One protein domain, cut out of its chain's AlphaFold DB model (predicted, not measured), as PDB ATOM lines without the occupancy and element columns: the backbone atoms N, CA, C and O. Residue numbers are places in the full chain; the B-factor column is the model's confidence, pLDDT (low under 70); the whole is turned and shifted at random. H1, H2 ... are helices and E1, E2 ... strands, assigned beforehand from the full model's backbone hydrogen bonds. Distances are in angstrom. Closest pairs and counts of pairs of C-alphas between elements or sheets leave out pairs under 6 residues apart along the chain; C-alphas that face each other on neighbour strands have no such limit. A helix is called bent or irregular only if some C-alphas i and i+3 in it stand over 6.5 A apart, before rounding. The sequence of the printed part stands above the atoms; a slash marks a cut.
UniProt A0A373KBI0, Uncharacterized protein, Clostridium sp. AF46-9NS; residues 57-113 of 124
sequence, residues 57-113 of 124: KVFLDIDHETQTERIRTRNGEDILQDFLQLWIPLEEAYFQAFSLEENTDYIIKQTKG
ATOM      1  N   LYS A  57      45.627  20.837  -2.007       96.19
ATOM      2  CA  LYS A  57      45.446  19.458  -2.467       96.19
ATOM      3  C   LYS A  57      46.317  18.509  -1.647       96.19
ATOM      4  O   LYS A  57      47.516  18.735  -1.509       96.19
ATOM      5  N   VAL A  58      45.721  17.436  -1.134       96.06
ATOM      6  CA  VAL A  58      46.431  16.379  -0.400       96.06
ATOM      7  C   VAL A  58      46.211  15.055  -1.117       96.06
ATOM      8  O   VAL A  58      45.066  14.659  -1.326       96.06
ATOM      9  N   PHE A  59      47.298  14.372  -1.464       96.00
ATOM     10  CA  PHE A  59      47.277  13.026  -2.018       96.00
ATOM     11  C   PHE A  59      47.630  12.005  -0.932       96.00
ATOM     12  O   PHE A  59      48.617  12.160  -0.207       96.00
ATOM     13  N   LEU A  60      46.794  10.977  -0.791       94.44
ATOM     14  CA  LEU A  60      47.018   9.882   0.148       94.44
ATOM     15  C   LEU A  60      47.550   8.688  -0.632       94.44
ATOM     16  O   LEU A  60      46.804   8.054  -1.372       94.44
ATOM     17  N   ASP A  61      48.830   8.405  -0.443       93.75
ATOM     18  CA  ASP A  61      49.541   7.323  -1.110       93.75
ATOM     19  C   ASP A  61      49.681   6.133  -0.153       93.75
ATOM     20  O   ASP A  61      49.964   6.293   1.040       93.75
ATOM     21  N   ILE A  62      49.462   4.927  -0.659       94.31
ATOM     22  CA  ILE A  62      49.511   3.691   0.117       94.31
ATOM     23  C   ILE A  62      50.158   2.600  -0.720       94.31
ATOM     24  O   ILE A  62      49.830   2.420  -1.888       94.31
ATOM     25  N   ASP A  63      51.061   1.834  -0.111       93.75
ATOM     26  CA  ASP A  63      51.667   0.715  -0.821       93.75
ATOM     27  C   ASP A  63      50.624  -0.366  -1.166       93.75
ATOM     28  O   ASP A  63      49.680  -0.631  -0.411       93.75
ATOM     29  N   HIS A  64      50.821  -1.015  -2.314       92.25
ATOM     30  CA  HIS A  64      49.893  -2.003  -2.859       92.25
ATOM     31  C   HIS A  64      49.606  -3.162  -1.889       92.25
ATOM     32  O   HIS A  64      48.475  -3.651  -1.826       92.25
ATOM     33  N   GLU A  65      50.599  -3.621  -1.120       93.56
ATOM     34  CA  GLU A  65      50.418  -4.732  -0.181       93.56
ATOM     35  C   GLU A  65      49.478  -4.324   0.961       93.56
ATOM     36  O   GLU A  65      48.498  -5.021   1.247       93.56
ATOM     37  N   THR A  66      49.717  -3.158   1.562       95.19
ATOM     38  CA  THR A  66      48.875  -2.616   2.631       95.19
ATOM     39  C   THR A  66      47.476  -2.259   2.129       95.19
ATOM     40  O   THR A  66      46.494  -2.506   2.836       95.19
ATOM     41  N   GLN A  67      47.349  -1.708   0.918       95.62
ATOM     42  CA  GLN A  67      46.052  -1.417   0.301       95.62
ATOM     43  C   GLN A  67      45.239  -2.702   0.102       95.62
ATOM     44  O   GLN A  67      44.093  -2.783   0.554       95.62
ATOM     45  N   THR A  68      45.860  -3.726  -0.491       95.44
ATOM     46  CA  THR A  68      45.258  -5.047  -0.730       95.44
ATOM     47  C   THR A  68      44.778  -5.672   0.576       95.44
ATOM     48  O   THR A  68      43.629  -6.101   0.673       95.44
ATOM     49  N   GLU A  69      45.623  -5.687   1.608       95.19
ATOM     50  CA  GLU A  69      45.275  -6.297   2.894       95.19
ATOM     51  C   GLU A  69      44.133  -5.558   3.602       95.19
ATOM     52  O   GLU A  69      43.224  -6.181   4.155       95.19
ATOM     53  N   ARG A  70      44.113  -4.222   3.537       95.12
ATOM     54  CA  ARG A  70      43.018  -3.425   4.113       95.12
ATOM     55  C   ARG A  70      41.700  -3.646   3.389       95.12
ATOM     56  O   ARG A  70      40.666  -3.752   4.051       95.12
ATOM     57  N   ILE A  71      41.722  -3.724   2.060       96.44
ATOM     58  CA  ILE A  71      40.526  -4.035   1.270       96.44
ATOM     59  C   ILE A  71      40.038  -5.439   1.618       96.44
ATOM     60  O   ILE A  71      38.864  -5.589   1.948       96.44
ATOM     61  N   ARG A  72      40.928  -6.441   1.651       96.81
ATOM     62  CA  ARG A  72      40.586  -7.812   2.056       96.81
ATOM     63  C   ARG A  72      39.932  -7.846   3.433       96.81
ATOM     64  O   ARG A  72      38.845  -8.395   3.582       96.81
ATOM     65  N   THR A  73      40.567  -7.227   4.426       97.12
ATOM     66  CA  THR A  73      40.070  -7.201   5.809       97.12
ATOM     67  C   THR A  73      38.698  -6.531   5.909       97.12
ATOM     68  O   THR A  73      37.835  -6.990   6.653       97.12
ATOM     69  N   ARG A  74      38.476  -5.442   5.163       96.88
ATOM     70  CA  ARG A  74      37.232  -4.660   5.220       96.88
ATOM     71  C   ARG A  74      36.094  -5.279   4.406       96.88
ATOM     72  O   ARG A  74      34.943  -5.195   4.825       96.88
ATOM     73  N   ASN A  75      36.390  -5.814   3.224       96.06
ATOM     74  CA  ASN A  75      35.392  -6.170   2.215       96.06
ATOM     75  C   ASN A  75      35.309  -7.674   1.911       96.06
ATOM     76  O   ASN A  75      34.340  -8.102   1.289       96.06
ATOM     77  N   GLY A  76      36.279  -8.474   2.353       96.06
ATOM     78  CA  GLY A  76      36.379  -9.888   2.005       96.06
ATOM     79  C   GLY A  76      36.990 -10.131   0.622       96.06
ATOM     80  O   GLY A  76      37.264  -9.202  -0.139       96.06
ATOM     81  N   GLU A  77      37.222 -11.407   0.313       94.94
ATOM     82  CA  GLU A  77      37.963 -11.831  -0.883       94.94
ATOM     83  C   GLU A  77      37.184 -11.592  -2.187       94.94
ATOM     84  O   GLU A  77      37.781 -11.206  -3.187       94.94
ATOM     85  N   ASP A  78      35.856 -11.743  -2.168       91.06
ATOM     86  CA  ASP A  78      35.024 -11.558  -3.365       91.06
ATOM     87  C   ASP A  78      35.098 -10.112  -3.877       91.06
ATOM     88  O   ASP A  78      35.385  -9.870  -5.045       91.06
ATOM     89  N   ILE A  79      34.920  -9.135  -2.981       94.81
ATOM     90  CA  ILE A  79      34.991  -7.711  -3.332       94.81
ATOM     91  C   ILE A  79      36.437  -7.294  -3.637       94.81
ATOM     92  O   ILE A  79      36.660  -6.404  -4.457       94.81
ATOM     93  N   LEU A  80      37.437  -7.926  -3.011       97.06
ATOM     94  CA  LEU A  80      38.842  -7.645  -3.307       97.06
ATOM     95  C   LEU A  80      39.165  -7.858  -4.792       97.06
ATOM     96  O   LEU A  80      39.906  -7.059  -5.363       97.06
ATOM     97  N   GLN A  81      38.599  -8.888  -5.426       96.81
ATOM     98  CA  GLN A  81      38.834  -9.143  -6.849       96.81
ATOM     99  C   GLN A  81      38.352  -7.983  -7.728       96.81
ATOM    100  O   GLN A  81      39.086  -7.572  -8.627       96.81
ATOM    101  N   ASP A  82      37.197  -7.387  -7.423       96.25
ATOM    102  CA  ASP A  82      36.704  -6.200  -8.135       96.25
ATOM    103  C   ASP A  82      37.658  -5.010  -7.968       96.25
ATOM    104  O   ASP A  82      37.921  -4.270  -8.919       96.25
ATOM    105  N   PHE A  83      38.223  -4.820  -6.771       96.88
ATOM    106  CA  PHE A  83      39.219  -3.770  -6.552       96.88
ATOM    107  C   PHE A  83      40.483  -3.996  -7.381       96.88
ATOM    108  O   PHE A  83      40.931  -3.074  -8.057       96.88
ATOM    109  N   LEU A  84      41.032  -5.211  -7.366       96.88
ATOM    110  CA  LEU A  84      42.272  -5.539  -8.074       96.88
ATOM    111  C   LEU A  84      42.115  -5.483  -9.599       96.88
ATOM    112  O   LEU A  84      43.045  -5.089 -10.298       96.88
ATOM    113  N   GLN A  85      40.957  -5.888 -10.124       96.81
ATOM    114  CA  GLN A  85      40.735  -5.996 -11.568       96.81
ATOM    115  C   GLN A  85      40.179  -4.718 -12.198       96.81
ATOM    116  O   GLN A  85      40.379  -4.506 -13.395       96.81
ATOM    117  N   LEU A  86      39.479  -3.881 -11.425       96.38
ATOM    118  CA  LEU A  86      38.776  -2.713 -11.952       96.38
ATOM    119  C   LEU A  86      39.143  -1.420 -11.227       96.38
ATOM    120  O   LEU A  86      39.662  -0.503 -11.861       96.38
ATOM    121  N   TRP A  87      38.868  -1.321  -9.926       96.12
ATOM    122  CA  TRP A  87      38.926  -0.026  -9.238       96.12
ATOM    123  C   TRP A  87      40.346   0.515  -9.094       96.12
ATOM    124  O   TRP A  87      40.587   1.653  -9.485       96.12
ATOM    125  N   ILE A  88      41.291  -0.300  -8.620       96.25
ATOM    126  CA  ILE A  88      42.693   0.110  -8.466       96.25
ATOM    127  C   ILE A  88      43.295   0.482  -9.832       96.25
ATOM    128  O   ILE A  88      43.820   1.587  -9.950       96.25
ATOM    129  N   PRO A  89      43.161  -0.330 -10.904       96.81
ATOM    130  CA  PRO A  89      43.625   0.078 -12.230       96.81
ATOM    131  C   PRO A  89      43.027   1.398 -12.741       96.81
ATOM    132  O   PRO A  89      43.733   2.179 -13.378       96.81
ATOM    133  N   LEU A  90      41.738   1.662 -12.487       96.56
ATOM    134  CA  LEU A  90      41.090   2.916 -12.889       96.56
ATOM    135  C   LEU A  90      41.591   4.123 -12.090       96.56
ATOM    136  O   LEU A  90      41.725   5.210 -12.657       96.56
ATOM    137  N   GLU A  91      41.840   3.949 -10.794       95.75
ATOM    138  CA  GLU A  91      42.415   4.984  -9.934       95.75
ATOM    139  C   GLU A  91      43.855   5.297 -10.354       95.75
ATOM    140  O   GLU A  91      44.165   6.453 -10.634       95.75
ATOM    141  N   GLU A  92      44.698   4.279 -10.537       95.44
ATOM    142  CA  GLU A  92      46.087   4.430 -10.996       95.44
ATOM    143  C   GLU A  92      46.176   5.106 -12.371       95.44
ATOM    144  O   GLU A  92      46.958   6.039 -12.572       95.44
ATOM    145  N   ALA A  93      45.328   4.697 -13.322       96.44
ATOM    146  CA  ALA A  93      45.267   5.333 -14.636       96.44
ATOM    147  C   ALA A  93      44.885   6.817 -14.534       96.44
ATOM    148  O   ALA A  93      45.422   7.652 -15.264       96.44
ATOM    149  N   TYR A  94      43.977   7.161 -13.619       96.06
ATOM    150  CA  TYR A  94      43.606   8.543 -13.341       96.06
ATOM    151  C   TYR A  94      44.755   9.329 -12.692       96.06
ATOM    152  O   TYR A  94      45.053  10.439 -13.140       96.06
ATOM    153  N   PHE A  95      45.444   8.759 -11.703       95.31
ATOM    154  CA  PHE A  95      46.583   9.403 -11.042       95.31
ATOM    155  C   PHE A  95      47.703   9.720 -12.031       95.31
ATOM    156  O   PHE A  95      48.229  10.836 -12.020       95.31
ATOM    157  N   GLN A  96      47.998   8.781 -12.931       95.44
ATOM    158  CA  GLN A  96      48.978   8.951 -14.002       95.44
ATOM    159  C   GLN A  96      48.531   9.984 -15.039       95.44
ATOM    160  O   GLN A  96      49.316  10.850 -15.416       95.44
ATOM    161  N   ALA A  97      47.273   9.934 -15.491       96.25
ATOM    162  CA  ALA A  97      46.766  10.838 -16.525       96.25
ATOM    163  C   ALA A  97      46.793  12.319 -16.109       96.25
ATOM    164  O   ALA A  97      46.875  13.194 -16.972       96.25
ATOM    165  N   PHE A  98      46.724  12.601 -14.805       93.81
ATOM    166  CA  PHE A  98      46.710  13.962 -14.260       93.81
ATOM    167  C   PHE A  98      47.924  14.289 -13.377       93.81
ATOM    168  O   PHE A  98      47.930  15.337 -12.726       93.81
ATOM    169  N   SER A  99      48.945  13.425 -13.361       93.50
ATOM    170  CA  SER A  99      50.169  13.575 -12.559       93.50
ATOM    171  C   SER A  99      49.887  14.030 -11.120       93.50
ATOM    172  O   SER A  99      50.413  15.048 -10.667       93.50
ATOM    173  N   LEU A 100      48.992  13.342 -10.400       90.38
ATOM    174  CA  LEU A 100      48.518  13.843  -9.101       90.38
ATOM    175  C   LEU A 100      49.627  13.980  -8.051       90.38
ATOM    176  O   LEU A 100      49.600  14.935  -7.278       90.38
ATOM    177  N   GLU A 101      50.619  13.089  -8.051       88.25
ATOM    178  CA  GLU A 101      51.780  13.204  -7.158       88.25
ATOM    179  C   GLU A 101      52.551  14.518  -7.370       88.25
ATOM    180  O   GLU A 101      53.061  15.101  -6.419       88.25
ATOM    181  N   GLU A 102      52.595  15.037  -8.597       91.31
ATOM    182  CA  GLU A 102      53.296  16.286  -8.926       91.31
ATOM    183  C   GLU A 102      52.408  17.521  -8.714       91.31
ATOM    184  O   GLU A 102      52.901  18.615  -8.445       91.31
ATOM    185  N   ASN A 103      51.089  17.351  -8.836       90.00
ATOM    186  CA  ASN A 103      50.101  18.431  -8.823       90.00
ATOM    187  C   ASN A 103      49.371  18.591  -7.480       90.00
ATOM    188  O   ASN A 103      48.378  19.328  -7.410       90.00
ATOM    189  N   THR A 104      49.832  17.919  -6.425       94.44
ATOM    190  CA  THR A 104      49.311  18.053  -5.058       94.44
ATOM    191  C   THR A 104      50.307  18.764  -4.146       94.44
ATOM    192  O   THR A 104      51.517  18.678  -4.328       94.44
ATOM    193  N   ASP A 105      49.797  19.511  -3.164       96.94
ATOM    194  CA  ASP A 105      50.638  20.293  -2.248       96.94
ATOM    195  C   ASP A 105      51.298  19.410  -1.181       96.94
ATOM    196  O   ASP A 105      52.375  19.727  -0.674       96.94
ATOM    197  N   TYR A 106      50.639  18.305  -0.822       96.69
ATOM    198  CA  TYR A 106      51.105  17.366   0.190       96.69
ATOM    199  C   TYR A 106      50.839  15.928  -0.240       96.69
ATOM    200  O   TYR A 106      49.735  15.606  -0.675       96.69
ATOM    201  N   ILE A 107      51.820  15.056  -0.009       95.88
ATOM    202  CA  ILE A 107      51.668  13.606  -0.138       95.88
ATOM    203  C   ILE A 107      51.848  12.982   1.240       95.88
ATOM    204  O   ILE A 107      52.878  13.176   1.889       95.88
ATOM    205  N   ILE A 108      50.858  12.214   1.681       95.38
ATOM    206  CA  ILE A 108      50.957  11.397   2.891       95.38
ATOM    207  C   ILE A 108      51.132   9.956   2.441       95.38
ATOM    208  O   ILE A 108      50.193   9.357   1.925       95.38
ATOM    209  N   LYS A 109      52.337   9.416   2.636       93.44
ATOM    210  CA  LYS A 109      52.646   8.027   2.299       93.44
ATOM    211  C   LYS A 109      52.368   7.123   3.485       93.44
ATOM    212  O   LYS A 109      52.806   7.402   4.602       93.44
ATOM    213  N   GLN A 110      51.689   6.019   3.229       90.38
ATOM    214  CA  GLN A 110      51.483   4.972   4.204       90.38
ATOM    215  C   GLN A 110      52.119   3.680   3.709       90.38
ATOM    216  O   GLN A 110      51.645   3.057   2.762       90.38
ATOM    217  N   THR A 111      53.175   3.270   4.399       83.81
ATOM    218  CA  THR A 111      53.860   2.006   4.156       83.81
ATOM    219  C   THR A 111      53.523   1.010   5.256       83.81
ATOM    220  O   THR A 111      53.251   1.397   6.400       83.81
ATOM    221  N   LYS A 112      53.584  -0.283   4.945       77.00
ATOM    222  CA  LYS A 112      53.629  -1.335   5.964       77.00
ATOM    223  C   LYS A 112      54.764  -1.017   6.944       77.00
ATOM    224  O   LYS A 112      55.898  -0.793   6.527       77.00
ATOM    225  N   GLY A 113      54.459  -0.938   8.239       63.81
ATOM    226  CA  GLY A 113      55.497  -0.763   9.250       63.81
ATOM    227  C   GLY A 113      56.443  -1.960   9.205       63.81
ATOM    228  O   GLY A 113      55.970  -3.100   9.230       63.81
TER     229      GLY A 113
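This is residues 57 to 113 of the 124 residues of an uncharacterized protein of Clostridium sp. AF46-9NS (UniProt A0A373KBI0). Two short parallel strands, E1 and E2, lie side by side along one side of a flat, open frame, and the bent helix H1 makes the turn and the opposite side. Arm H1a follows E1, the longer arm H1b folds back across a gap from the strands, and the four-residue H2 lies at the end where the chain returns to E2. The printed part has 57 residues, with two named helices and two named strands in the order E1, H1, H2, E2; the sheet's order is E1, E2, all parallel, and the class is mixed, helices and strands. The whole is only just loose, close to compact, with a radius of gyration of the C-alphas of 12.4 A, and it spans 35 by 27 by 14 A.

E1 is residues 58 to 62, 13.1 A from first to last C-alpha, beginning at C-alpha 58 at (46.431, 16.379, -0.400). E2 is residues 106 to 110, 13.0 A long, ending at C-alpha 110 at (51.483, 4.972, 4.204). H1, residues 64 to 97, was assigned as one helix by its hydrogen bonds but is bent: C-alphas 74 and 77 are 9.4 A apart. Its arm H1a is residues 64 to 74, 15.3 A long, and its arm H1b is residues 77 to 97, 28.9 A long, ending at C-alpha 97 at (46.766, 10.838, -16.525). H1b is itself irregular, with C-alphas 85 and 88 7.1 A apart, and has a kink of 33 degrees near residue 84. H2 is residues 100 to 103, 4.9 A long.

E1 and E2 are parallel neighbours, with 19 degrees between their directions. C-alphas 60 and 108 face each other at 5.0 A. N 59 and O 106, at 2.8 A, and N 108 and O 59, at 2.9 A, are within hydrogen-bond range. E1, H1 with H2, and E2 form a strand-helix-strand unit, two parallel neighbour strands with helices between them along the chain. H1a and H1b touch, H1b with residues 79 to 84 alone; their closest C-alphas are those of Arg 72 and Leu 80, 5.6 A apart. They run opposite ways at a steep tilt of 42 degrees. H1b and H2 are close but not clearly touching, with the C-alphas of Phe 95 and Glu 101 closest at 7.5 A. The closest C-alphas of E1 and H2 are those of Phe 59 and Glu 101, 6.8 A apart. H1b is apart from E1 and from E2; H1a is apart from H2, and only just apart from E2, the closest C-alphas being 8.2 A apart. Every O i to N i+4 pair is within hydrogen-bond range in H1a, 14 of 17 are in H1b, and H2 is too short for such a pair.

The two C-alphas farthest apart are those of Asp 78 and Asp 105, at 35.5 A. The printed part has no cut. The links E1 to H1, H1 to H2 and H2 to E2 are tight, and no link is long. The mean pLDDT of the printed part is 94.0, and residue 113 is under 70.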